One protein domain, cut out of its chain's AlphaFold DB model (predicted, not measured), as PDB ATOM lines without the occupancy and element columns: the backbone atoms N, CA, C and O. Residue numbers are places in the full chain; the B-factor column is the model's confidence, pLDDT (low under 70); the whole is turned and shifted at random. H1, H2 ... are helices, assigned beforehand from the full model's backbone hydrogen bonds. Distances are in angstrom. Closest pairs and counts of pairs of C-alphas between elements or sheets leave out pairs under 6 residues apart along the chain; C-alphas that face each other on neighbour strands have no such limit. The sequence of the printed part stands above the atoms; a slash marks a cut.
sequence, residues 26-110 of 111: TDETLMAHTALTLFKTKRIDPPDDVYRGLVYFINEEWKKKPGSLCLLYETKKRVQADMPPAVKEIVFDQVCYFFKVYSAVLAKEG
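This is residues 26 to 110 of the 111 residues of an uncharacterized protein of Treponema primitia (strain ATCC BAA-887 / DSM 12427 / ZAS-2) (UniProt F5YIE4). One long helix, H5, runs through the middle, with H1 and H2 crossing it on one side and H4 on the other. The 85 printed residues include five named helices, H1 to H5 in chain order, and no named strand: all helix. The whole is compact, radius of gyration of the C-alphas 12.6 A, spanning 34 by 27 by 22 A.

Start at H1, residues 26 to 42, which touches H2, residues 48 to 58, at a steep tilt of 49 degrees; their closest C-alphas, Ala 32 and Leu 54, are 5.1 A apart. H3, residues 61 to 64, touches no helix. Look next at H4, residues 68 to 82: it touches H5, residues 91 to 108, with closest C-alphas Leu 72 and Tyr 102, 6.2 A. H5, the hub, also touches H1 and stands about perpendicular to H2, 87 degrees. Every O i to N i+4 pair is within hydrogen-bond range in H1 and H5, 6 of 7 in H2 and 10 of 11 in H4; H3 is too short.

Find C-alpha 26 at (25.533, 16.104, 4.568); H1 runs 24.5 A. H5 runs 25.9 A to C-alpha 108 at (11.194, 34.034, -1.782).

The printed part has no cut, and no printed residue is under 70.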
ATOM      1  N   THR A  26      25.197  17.495   4.893       95.38
ATOM      2  CA  THR A  26      25.533  16.104   4.568       95.38
ATOM      3  C   THR A  26      24.268  15.263   4.420       95.38
ATOM      4  O   THR A  26      24.087  14.596   3.398       95.38
ATOM      5  N   ASP A  27      23.369  15.352   5.400       95.38
ATOM      6  CA  ASP A  27      22.112  14.608   5.419       95.38
ATOM      7  C   ASP A  27      21.214  14.983   4.236       95.38
ATOM      8  O   ASP A  27      20.718  14.105   3.528       95.38
ATOM      9  N   GLU A  28      21.029  16.279   3.974       96.12
ATOM     10  CA  GLU A  28      20.192  16.749   2.865       96.12
ATOM     11  C   GLU A  28      20.774  16.389   1.502       96.12
ATOM     12  O   GLU A  28      20.033  16.019   0.592       96.12
ATOM     13  N   THR A  29      22.097  16.431   1.350       96.00
ATOM     14  CA  THR A  29      22.748  16.029   0.097       96.00
ATOM     15  C   THR A  29      22.546  14.535  -0.158       96.00
ATOM     16  O   THR A  29      22.187  14.134  -1.269       96.00
ATOM     17  N   LEU A  30      22.693  13.700   0.876       96.44
ATOM     18  CA  LEU A  30      22.421  12.265   0.781       96.44
ATOM     19  C   LEU A  30      20.950  11.990   0.431       96.44
ATOM     20  O   LEU A  30      20.660  11.177  -0.455       96.44
ATOM     21  N   MET A  31      20.019  12.684   1.092       95.19
ATOM     22  CA  MET A  31      18.587  12.582   0.808       95.19
ATOM     23  C   MET A  31      18.258  13.037  -0.613       95.19
ATOM     24  O   MET A  31      17.477  12.368  -1.289       95.19
ATOM     25  N   ALA A  32      18.893  14.101  -1.110       96.25
ATOM     26  CA  ALA A  32      18.669  14.595  -2.461       96.25
ATOM     27  C   ALA A  32      19.097  13.568  -3.520       96.25
ATOM     28  O   ALA A  32      18.339  13.253  -4.444       96.25
ATOM     29  N   HIS A  33      20.282  12.971  -3.355       95.94
ATOM     30  CA  HIS A  33      20.747  11.893  -4.229       95.94
ATOM     31  C   HIS A  33      19.840  10.655  -4.167       95.94
ATOM     32  O   HIS A  33      19.519  10.063  -5.204       95.94
ATOM     33  N   THR A  34      19.393  10.280  -2.967       94.06
ATOM     34  CA  THR A  34      18.490   9.138  -2.762       94.06
ATOM     35  C   THR A  34      17.138   9.382  -3.426       94.06
ATOM     36  O   THR A  34      16.643   8.521  -4.154       94.06
ATOM     37  N   ALA A  35      16.566  10.574  -3.253       94.38
ATOM     38  CA  ALA A  35      15.295  10.951  -3.852       94.38
ATOM     39  C   ALA A  35      15.362  10.936  -5.385       94.38
ATOM     40  O   ALA A  35      14.514  10.312  -6.023       94.38
ATOM     41  N   LEU A  36      16.403  11.527  -5.988       93.81
ATOM     42  CA  LEU A  36      16.595  11.458  -7.442       93.81
ATOM     43  C   LEU A  36      16.741  10.026  -7.950       93.81
ATOM     44  O   LEU A  36      16.235   9.696  -9.023       93.81
ATOM     45  N   THR A  37      17.433   9.172  -7.199       94.19
ATOM     46  CA  THR A  37      17.583   7.759  -7.560       94.19
ATOM     47  C   THR A  37      16.225   7.066  -7.557       94.19
ATOM     48  O   THR A  37      15.892   6.386  -8.522       94.19
ATOM     49  N   LEU A  38      15.399   7.308  -6.537       92.81
ATOM     50  CA  LEU A  38      14.049   6.750  -6.446       92.81
ATOM     51  C   LEU A  38      13.137   7.218  -7.586       92.81
ATOM     52  O   LEU A  38      12.433   6.388  -8.162       92.81
ATOM     53  N   PHE A  39      13.173   8.504  -7.951       94.25
ATOM     54  CA  PHE A  39      12.445   9.023  -9.116       94.25
ATOM     55  C   PHE A  39      12.853   8.294 -10.404       94.25
ATOM     56  O   PHE A  39      11.999   7.765 -11.120       94.25
ATOM     57  N   LYS A  40      14.164   8.143 -10.640       92.56
ATOM     58  CA  LYS A  40      14.695   7.393 -11.790       92.56
ATOM     59  C   LYS A  40      14.261   5.928 -11.785       92.56
ATOM     60  O   LYS A  40      13.814   5.426 -12.813       92.56
ATOM     61  N   THR A  41      14.350   5.241 -10.644       93.50
ATOM     62  CA  THR A  41      13.945   3.832 -10.516       93.50
ATOM     63  C   THR A  41      12.457   3.646 -10.802       93.50
ATOM     64  O   THR A  41      12.079   2.688 -11.472       93.50
ATOM     65  N   LYS A  42      11.616   4.576 -10.340       91.62
ATOM     66  CA  LYS A  42      10.170   4.561 -10.598       91.62
ATOM     67  C   LYS A  42       9.797   5.036 -12.007       91.62
ATOM     68  O   LYS A  42       8.635   4.904 -12.374       91.62
ATOM     69  N   ARG A  43      10.756   5.542 -12.796       92.94
ATOM     70  CA  ARG A  43      10.538   6.168 -14.115       92.94
ATOM     71  C   ARG A  43       9.524   7.316 -14.055       92.94
ATOM     72  O   ARG A  43       8.677   7.447 -14.931       92.94
ATOM     73  N   ILE A  44       9.603   8.111 -12.990       92.31
ATOM     74  CA  ILE A  44       8.760   9.285 -12.761       92.31
ATOM     75  C   ILE A  44       9.676  10.498 -12.703       92.31
ATOM     76  O   ILE A  44      10.675  10.477 -11.981       92.31
ATOM     77  N   ASP A  45       9.313  11.555 -13.419       91.38
ATOM     78  CA  ASP A  45      10.020  12.823 -13.306       91.38
ATOM     79  C   ASP A  45       9.638  13.528 -11.995       91.38
ATOM     80  O   ASP A  45       8.453  13.590 -11.644       91.38
ATOM     81  N   PRO A  46      10.619  14.052 -11.240       91.94
ATOM     82  CA  PRO A  46      10.323  14.854 -10.067       91.94
ATOM     83  C   PRO A  46       9.540  16.113 -10.476       91.94
ATOM     84  O   PRO A  46       9.869  16.729 -11.492       91.94
ATOM     85  N   PRO A  47       8.549  16.543  -9.678       94.50
ATOM     86  CA  PRO A  47       7.935  17.858  -9.840       94.50
ATOM     87  C   PRO A  47       8.996  18.973  -9.883       94.50
ATOM     88  O   PRO A  47       9.992  18.886  -9.166       94.50
ATOM     89  N   ASP A  48       8.800  20.016 -10.699       94.00
ATOM     90  CA  ASP A  48       9.814  21.070 -10.916       94.00
ATOM     91  C   ASP A  48      10.229  21.774  -9.609       94.00
ATOM     92  O   ASP A  48      11.407  22.032  -9.365       94.00
ATOM     93  N   ASP A  49       9.271  22.020  -8.714       93.88
ATOM     94  CA  ASP A  49       9.515  22.605  -7.395       93.88
ATOM     95  C   ASP A  49      10.409  21.710  -6.523       93.88
ATOM     96  O   ASP A  49      11.368  22.201  -5.924       93.88
ATOM     97  N   VAL A  50      10.151  20.402  -6.505       95.38
ATOM     98  CA  VAL A  50      10.987  19.404  -5.824       95.38
ATOM     99  C   VAL A  50      12.364  19.319  -6.484       95.38
ATOM    100  O   VAL A  50      13.380  19.352  -5.794       95.38
ATOM    101  N   TYR A  51      12.417  19.249  -7.815       95.06
ATOM    102  CA  TYR A  51      13.654  19.122  -8.580       95.06
ATOM    103  C   TYR A  51      14.618  20.278  -8.312       95.06
ATOM    104  O   TYR A  51      15.788  20.037  -8.027       95.06
ATOM    105  N   ARG A  52      14.134  21.524  -8.312       93.69
ATOM    106  CA  ARG A  52      14.956  22.699  -7.976       93.69
ATOM    107  C   ARG A  52      15.529  22.620  -6.562       93.69
ATOM    108  O   ARG A  52      16.707  22.908  -6.364       93.69
ATOM    109  N   GLY A  53      14.723  22.170  -5.597       94.25
ATOM    110  CA  GLY A  53      15.182  21.928  -4.230       94.25
ATOM    111  C   GLY A  53      16.278  20.861  -4.156       94.25
ATOM    112  O   GLY A  53      17.265  21.049  -3.453       94.25
ATOM    113  N   LEU A  54      16.145  19.770  -4.914       95.38
ATOM    114  CA  LEU A  54      17.154  18.706  -4.999       95.38
ATOM    115  C   LEU A  54      18.459  19.210  -5.636       95.38
ATOM    116  O   LEU A  54      19.551  18.971  -5.116       95.38
ATOM    117  N   VAL A  55      18.344  19.924  -6.758       94.25
ATOM    118  CA  VAL A  55      19.476  20.450  -7.529       94.25
ATOM    119  C   VAL A  55      20.303  21.437  -6.716       94.25
ATOM    120  O   VAL A  55      21.528  21.398  -6.800       94.25
ATOM    121  N   TYR A  56      19.666  22.259  -5.882       95.19
ATOM    122  CA  TYR A  56      20.364  23.188  -4.997       95.19
ATOM    123  C   TYR A  56      21.453  22.503  -4.145       95.19
ATOM    124  O   TYR A  56      22.558  23.037  -4.003       95.19
ATOM    125  N   PHE A  57      21.178  21.307  -3.613       95.75
ATOM    126  CA  PHE A  57      22.162  20.541  -2.839       95.75
ATOM    127  C   PHE A  57      23.174  19.834  -3.741       95.75
ATOM    128  O   PHE A  57      24.376  19.922  -3.498       95.75
ATOM    129  N   ILE A  58      22.702  19.186  -4.807       94.88
ATOM    130  CA  ILE A  58      23.531  18.361  -5.699       94.88
ATOM    131  C   ILE A  58      24.558  19.194  -6.473       94.88
ATOM    132  O   ILE A  58      25.705  18.778  -6.621       94.88
ATOM    133  N   ASN A  59      24.163  20.375  -6.943       94.50
ATOM    134  CA  ASN A  59      25.037  21.300  -7.668       94.50
ATOM    135  C   ASN A  59      25.803  22.244  -6.735       94.50
ATOM    136  O   ASN A  59      26.468  23.172  -7.197       94.50
ATOM    137  N   GLU A  60      25.688  22.028  -5.425       94.12
ATOM    138  CA  GLU A  60      26.345  22.818  -4.395       94.12
ATOM    139  C   GLU A  60      26.049  24.329  -4.478       94.12
ATOM    140  O   GLU A  60      26.904  25.169  -4.182       94.12
ATOM    141  N   GLU A  61      24.829  24.709  -4.873       92.69
ATOM    142  CA  GLU A  61      24.450  26.118  -5.058       92.69
ATOM    143  C   GLU A  61      24.563  26.938  -3.769       92.69
ATOM    144  O   GLU A  61      24.843  28.140  -3.807       92.69
ATOM    145  N   TRP A  62      24.424  26.273  -2.622       90.62
ATOM    146  CA  TRP A  62      24.651  26.834  -1.295       90.62
ATOM    147  C   TRP A  62      26.008  27.539  -1.153       90.62
ATOM    148  O   TRP A  62      26.112  28.514  -0.408       90.62
ATOM    149  N   LYS A  63      27.044  27.121  -1.899       89.94
ATOM    150  CA  LYS A  63      28.373  27.765  -1.887       89.94
ATOM    151  C   LYS A  63      28.335  29.207  -2.390       89.94
ATOM    152  O   LYS A  63      29.154  30.022  -1.976       89.94
ATOM    153  N   LYS A  64      27.399  29.524  -3.287       88.62
ATOM    154  CA  LYS A  64      27.251  30.851  -3.905       88.62
ATOM    155  C   LYS A  64      26.257  31.744  -3.158       88.62
ATOM    156  O   LYS A  64      26.193  32.938  -3.430       88.62
ATOM    157  N   LYS A  65      25.489  31.174  -2.227       87.06
ATOM    158  CA  LYS A  65      24.337  31.800  -1.569       87.06
ATOM    159  C   LYS A  65      24.582  31.857  -0.055       87.06
ATOM    160  O   LYS A  65      24.111  30.981   0.665       87.06
ATOM    161  N   PRO A  66      25.355  32.819   0.478       83.75
ATOM    162  CA  PRO A  66      25.670  32.850   1.907       83.75
ATOM    163  C   PRO A  66      24.399  32.975   2.761       83.75
ATOM    164  O   PRO A  66      23.484  33.718   2.424       83.75
ATOM    165  N   GLY A  67      24.332  32.240   3.874       86.62
ATOM    166  CA  GLY A  67      23.191  32.266   4.805       86.62
ATOM    167  C   GLY A  67      22.014  31.356   4.429       86.62
ATOM    168  O   GLY A  67      21.246  30.975   5.312       86.62
ATOM    169  N   SER A  68      21.928  30.918   3.174       91.56
ATOM    170  CA  SER A  68      20.888  30.004   2.678       91.56
ATOM    171  C   SER A  68      20.811  28.685   3.465       91.56
ATOM    172  O   SER A  68      19.726  28.273   3.854       91.56
ATOM    173  N   LEU A  69      21.942  28.051   3.804       92.75
ATOM    174  CA  LEU A  69      21.944  26.816   4.609       92.75
ATOM    175  C   LEU A  69      21.351  27.017   6.004       92.75
ATOM    176  O   LEU A  69      20.615  26.161   6.482       92.75
ATOM    177  N   CYS A  70      21.645  28.149   6.645       92.56
ATOM    178  CA  CYS A  70      21.087  28.467   7.958       92.56
ATOM    179  C   CYS A  70      19.568  28.662   7.868       92.56
ATOM    180  O   CYS A  70      18.815  28.107   8.666       92.56
ATOM    181  N   LEU A  71      19.116  29.383   6.840       93.50
ATOM    182  CA  LEU A  71      17.699  29.576   6.552       93.50
ATOM    183  C   LEU A  71      16.973  28.243   6.314       93.50
ATOM    184  O   LEU A  71      15.913  28.010   6.899       93.50
ATOM    185  N   LEU A  72      17.533  27.360   5.484       95.81
ATOM    186  CA  LEU A  72      16.939  26.054   5.193       95.81
ATOM    187  C   LEU A  72      16.929  25.146   6.426       95.81
ATOM    188  O   LEU A  72      15.918  24.499   6.688       95.81
ATOM    189  N   TYR A  73      18.001  25.152   7.222       95.75
ATOM    190  CA  TYR A  73      18.076  24.408   8.478       95.75
ATOM    191  C   TYR A  73      16.983  24.836   9.467       95.75
ATOM    192  O   TYR A  73      16.237  24.002   9.986       95.75
ATOM    193  N   GLU A  74      16.835  26.143   9.696       94.50
ATOM    194  CA  GLU A  74      15.794  26.678  10.579       94.50
ATOM    195  C   GLU A  74      14.388  26.410  10.030       94.50
ATOM    196  O   GLU A  74      13.474  26.079  10.789       94.50
ATOM    197  N   THR A  75      14.217  26.478   8.708       94.38
ATOM    198  CA  THR A  75      12.956  26.117   8.050       94.38
ATOM    199  C   THR A  75      12.618  24.652   8.294       94.38
ATOM    200  O   THR A  75      11.515  24.362   8.758       94.38
ATOM    201  N   LYS A  76      13.560  23.728   8.052       94.88
ATOM    202  CA  LYS A  76      13.346  22.294   8.277       94.88
ATOM    203  C   LYS A  76      12.895  22.036   9.704       94.88
ATOM    204  O   LYS A  76      11.909  21.341   9.902       94.88
ATOM    205  N   LYS A  77      13.573  22.627  10.693       94.06
ATOM    206  CA  LYS A  77      13.231  22.435  12.109       94.06
ATOM    207  C   LYS A  77      11.811  22.868  12.443       94.06
ATOM    208  O   LYS A  77      11.136  22.160  13.181       94.06
ATOM    209  N   ARG A  78      11.367  24.013  11.916       93.06
ATOM    210  CA  ARG A  78       9.998  24.506  12.133       93.06
ATOM    211  C   ARG A  78       8.983  23.563  11.509       93.06
ATOM    212  O   ARG A  78       8.100  23.080  12.195       93.06
ATOM    213  N   VAL A  79       9.176  23.242  10.236       92.94
ATOM    214  CA  VAL A  79       8.259  22.379   9.493       92.94
ATOM    215  C   VAL A  79       8.203  20.974  10.101       92.94
ATOM    216  O   VAL A  79       7.130  20.405  10.245       92.94
ATOM    217  N   GLN A  80       9.349  20.413  10.491       92.12
ATOM    218  CA  GLN A  80       9.431  19.079  11.080       92.12
ATOM    219  C   GLN A  80       8.712  18.985  12.431       92.12
ATOM    220  O   GLN A  80       8.218  17.912  12.762       92.12
ATOM    221  N   ALA A  81       8.630  20.080  13.196       91.25
ATOM    222  CA  ALA A  81       7.879  20.110  14.450       91.25
ATOM    223  C   ALA A  81       6.365  19.926  14.237       91.25
ATOM    224  O   ALA A  81       5.696  19.374  15.108       91.25
ATOM    225  N   ASP A  82       5.859  20.333  13.071       89.19
ATOM    226  CA  ASP A  82       4.442  20.256  12.710       89.19
ATOM    227  C   ASP A  82       4.104  19.001  11.879       89.19
ATOM    228  O   ASP A  82       2.937  18.740  11.576       89.19
ATOM    229  N   MET A  83       5.109  18.208  11.485       87.06
ATOM    230  CA  MET A  83       4.911  17.017  10.661       87.06
ATOM    231  C   MET A  83       4.533  15.772  11.474       87.06
ATOM    232  O   MET A  83       5.012  15.580  12.594       87.06
ATOM    233  N   PRO A  84       3.751  14.850  10.880       88.81
ATOM    234  CA  PRO A  84       3.530  13.542  11.476       88.81
ATOM    235  C   PRO A  84       4.838  12.727  11.527       88.81
ATOM    236  O   PRO A  84       5.742  12.946  10.712       88.81
ATOM    237  N   PRO A  85       4.939  11.741  12.435       88.38
ATOM    238  CA  PRO A  85       6.092  10.851  12.502       88.38
ATOM    239  C   PRO A  85       6.361  10.164  11.160       88.38
ATOM    240  O   PRO A  85       5.438   9.708  10.489       88.38
ATOM    241  N   ALA A  86       7.635  10.064  10.785       86.88
ATOM    242  CA  ALA A  86       8.042   9.412   9.549       86.88
ATOM    243  C   ALA A  86       7.785   7.895   9.625       86.88
ATOM    244  O   ALA A  86       8.472   7.173  10.350       86.88
ATOM    245  N   VAL A  87       6.802   7.414   8.862       88.69
ATOM    246  CA  VAL A  87       6.513   5.983   8.658       88.69
ATOM    247  C   VAL A  87       6.760   5.594   7.204       88.69
ATOM    248  O   VAL A  87       6.710   6.447   6.317       88.69
ATOM    249  N   LYS A  88       7.062   4.317   6.946       85.12
ATOM    250  CA  LYS A  88       7.566   3.822   5.646       85.12
ATOM    251  C   LYS A  88       6.708   4.254   4.455       85.12
ATOM    252  O   LYS A  88       7.242   4.491   3.377       85.12
ATOM    253  N   GLU A  89       5.406   4.364   4.670       86.31
ATOM    254  CA  GLU A  89       4.393   4.707   3.683       86.31
ATOM    255  C   GLU A  89       4.485   6.168   3.229       86.31
ATOM    256  O   GLU A  89       4.244   6.446   2.061       86.31
ATOM    257  N   ILE A  90       4.868   7.088   4.123       87.62
ATOM    258  CA  ILE A  90       4.858   8.540   3.865       87.62
ATOM    259  C   ILE A  90       6.253   9.170   3.848       87.62
ATOM    260  O   ILE A  90       6.385  10.339   3.496       87.62
ATOM    261  N   VAL A  91       7.304   8.431   4.225       88.56
ATOM    262  CA  VAL A  91       8.675   8.969   4.322       88.56
ATOM    263  C   VAL A  91       9.114   9.625   3.012       88.56
ATOM    264  O   VAL A  91       9.701  10.704   3.033       88.56
ATOM    265  N   PHE A  92       8.815   9.013   1.863       90.56
ATOM    266  CA  PHE A  92       9.208   9.590   0.577       90.56
ATOM    267  C   PHE A  92       8.455  10.890   0.262       90.56
ATOM    268  O   PHE A  92       9.061  11.846  -0.223       90.56
ATOM    269  N   ASP A  93       7.167  10.954   0.593       91.44
ATOM    270  CA  ASP A  93       6.355  12.157   0.398       91.44
ATOM    271  C   ASP A  93       6.826  13.291   1.314       91.44
ATOM    272  O   ASP A  93       6.922  14.436   0.879       91.44
ATOM    273  N   GLN A  94       7.211  12.972   2.555       92.56
ATOM    274  CA  GLN A  94       7.813  13.934   3.483       92.56
ATOM    275  C   GLN A  94       9.137  14.487   2.948       92.56
ATOM    276  O   GLN A  94       9.360  15.697   2.993       92.56
ATOM    277  N   VAL A  95       9.999  13.628   2.393       93.25
ATOM    278  CA  VAL A  95      11.251  14.058   1.749       93.25
ATOM    279  C   VAL A  95      10.960  14.999   0.579       93.25
ATOM    280  O   VAL A  95      11.532  16.087   0.508       93.25
ATOM    281  N   CYS A  96      10.028  14.636  -0.305       94.75
ATOM    282  CA  CYS A  96       9.628  15.495  -1.423       94.75
ATOM    283  C   CYS A  96       9.068  16.837  -0.933       94.75
ATOM    284  O   CYS A  96       9.389  17.886  -1.493       94.75
ATOM    285  N   TYR A  97       8.275  16.818   0.137       95.31
ATOM    286  CA  TYR A  97       7.724  18.022   0.741       95.31
ATOM    287  C   TYR A  97       8.821  18.955   1.271       95.31
ATOM    288  O   TYR A  97       8.763  20.154   1.004       95.31
ATOM    289  N   PHE A  98       9.850  18.438   1.951       95.38
ATOM    290  CA  PHE A  98      10.972  19.271   2.400       95.38
ATOM    291  C   PHE A  98      11.671  19.966   1.230       95.38
ATOM    292  O   PHE A  98      11.834  21.185   1.263       95.38
ATOM    293  N   PHE A  99      12.004  19.240   0.158       96.62
ATOM    294  CA  PHE A  99      12.653  19.843  -1.013       96.62
ATOM    295  C   PHE A  99      11.768  20.867  -1.730       96.62
ATOM    296  O   PHE A  99      12.259  21.915  -2.150       96.62
ATOM    297  N   LYS A 100      10.455  20.622  -1.793       96.56
ATOM    298  CA  LYS A 100       9.481  21.607  -2.277       96.56
ATOM    299  C   LYS A 100       9.483  22.880  -1.426       96.56
ATOM    300  O   LYS A 100       9.502  23.983  -1.971       96.56
ATOM    301  N   VAL A 101       9.490  22.746  -0.101       95.75
ATOM    302  CA  VAL A 101       9.551  23.894   0.816       95.75
ATOM    303  C   VAL A 101      10.869  24.648   0.662       95.75
ATOM    304  O   VAL A 101      10.854  25.875   0.593       95.75
ATOM    305  N   TYR A 102      11.999  23.948   0.556       96.00
ATOM    306  CA  TYR A 102      13.301  24.582   0.347       96.00
ATOM    307  C   TYR A 102      13.322  25.420  -0.929       96.00
ATOM    308  O   TYR A 102      13.734  26.575  -0.890       96.00
ATOM    309  N   SER A 103      12.806  24.873  -2.029       95.25
ATOM    310  CA  SER A 103      12.667  25.586  -3.300       95.25
ATOM    311  C   SER A 103      11.837  26.867  -3.154       95.25
ATOM    312  O   SER A 103      12.272  27.943  -3.565       95.25
ATOM    313  N   ALA A 104      10.687  26.785  -2.478       95.12
ATOM    314  CA  ALA A 104       9.833  27.946  -2.231       95.12
ATOM    315  C   ALA A 104      10.516  29.020  -1.362       95.12
ATOM    316  O   ALA A 104      10.380  30.216  -1.622       95.12
ATOM    317  N   VAL A 105      11.262  28.601  -0.339       94.19
ATOM    318  CA  VAL A 105      11.973  29.504   0.578       94.19
ATOM    319  C   VAL A 105      13.138  30.202  -0.119       94.19
ATOM    320  O   VAL A 105      13.275  31.418   0.008       94.19
ATOM    321  N   LEU A 106      13.933  29.468  -0.900       92.88
ATOM    322  CA  LEU A 106      15.022  30.043  -1.692       92.88
ATOM    323  C   LEU A 106      14.491  31.064  -2.704       92.88
ATOM    324  O   LEU A 106      15.007  32.176  -2.779       92.88
ATOM    325  N   ALA A 107      13.402  30.729  -3.403       91.31
ATOM    326  CA  ALA A 107      12.773  31.631  -4.364       91.31
ATOM    327  C   ALA A 107      12.273  32.934  -3.715       91.31
ATOM    328  O   ALA A 107      12.404  34.005  -4.305       91.31
ATOM    329  N   LYS A 108      11.715  32.861  -2.499       90.25
ATOM    330  CA  LYS A 108      11.194  34.034  -1.782       90.25
ATOM    331  C   LYS A 108      12.298  34.988  -1.323       90.25
ATOM    332  O   LYS A 108      12.129  36.198  -1.415       90.25
ATOM    333  N   GLU A 109      13.402  34.446  -0.826       81.94
ATOM    334  CA  GLU A 109      14.521  35.237  -0.297       81.94
ATOM    335  C   GLU A 109      15.498  35.700  -1.398       81.94
ATOM    336  O   GLU A 109      16.529  36.301  -1.104       81.94
ATOM    337  N   GLY A 110      15.165  35.462  -2.674       73.69
ATOM    338  CA  GLY A 110      15.933  35.948  -3.823       73.69
ATOM    339  C   GLY A 110      17.224  35.172  -4.085       73.69
ATOM    340  O   GLY A 110      18.164  35.733  -4.650       73.69
TER     341      GLY A 110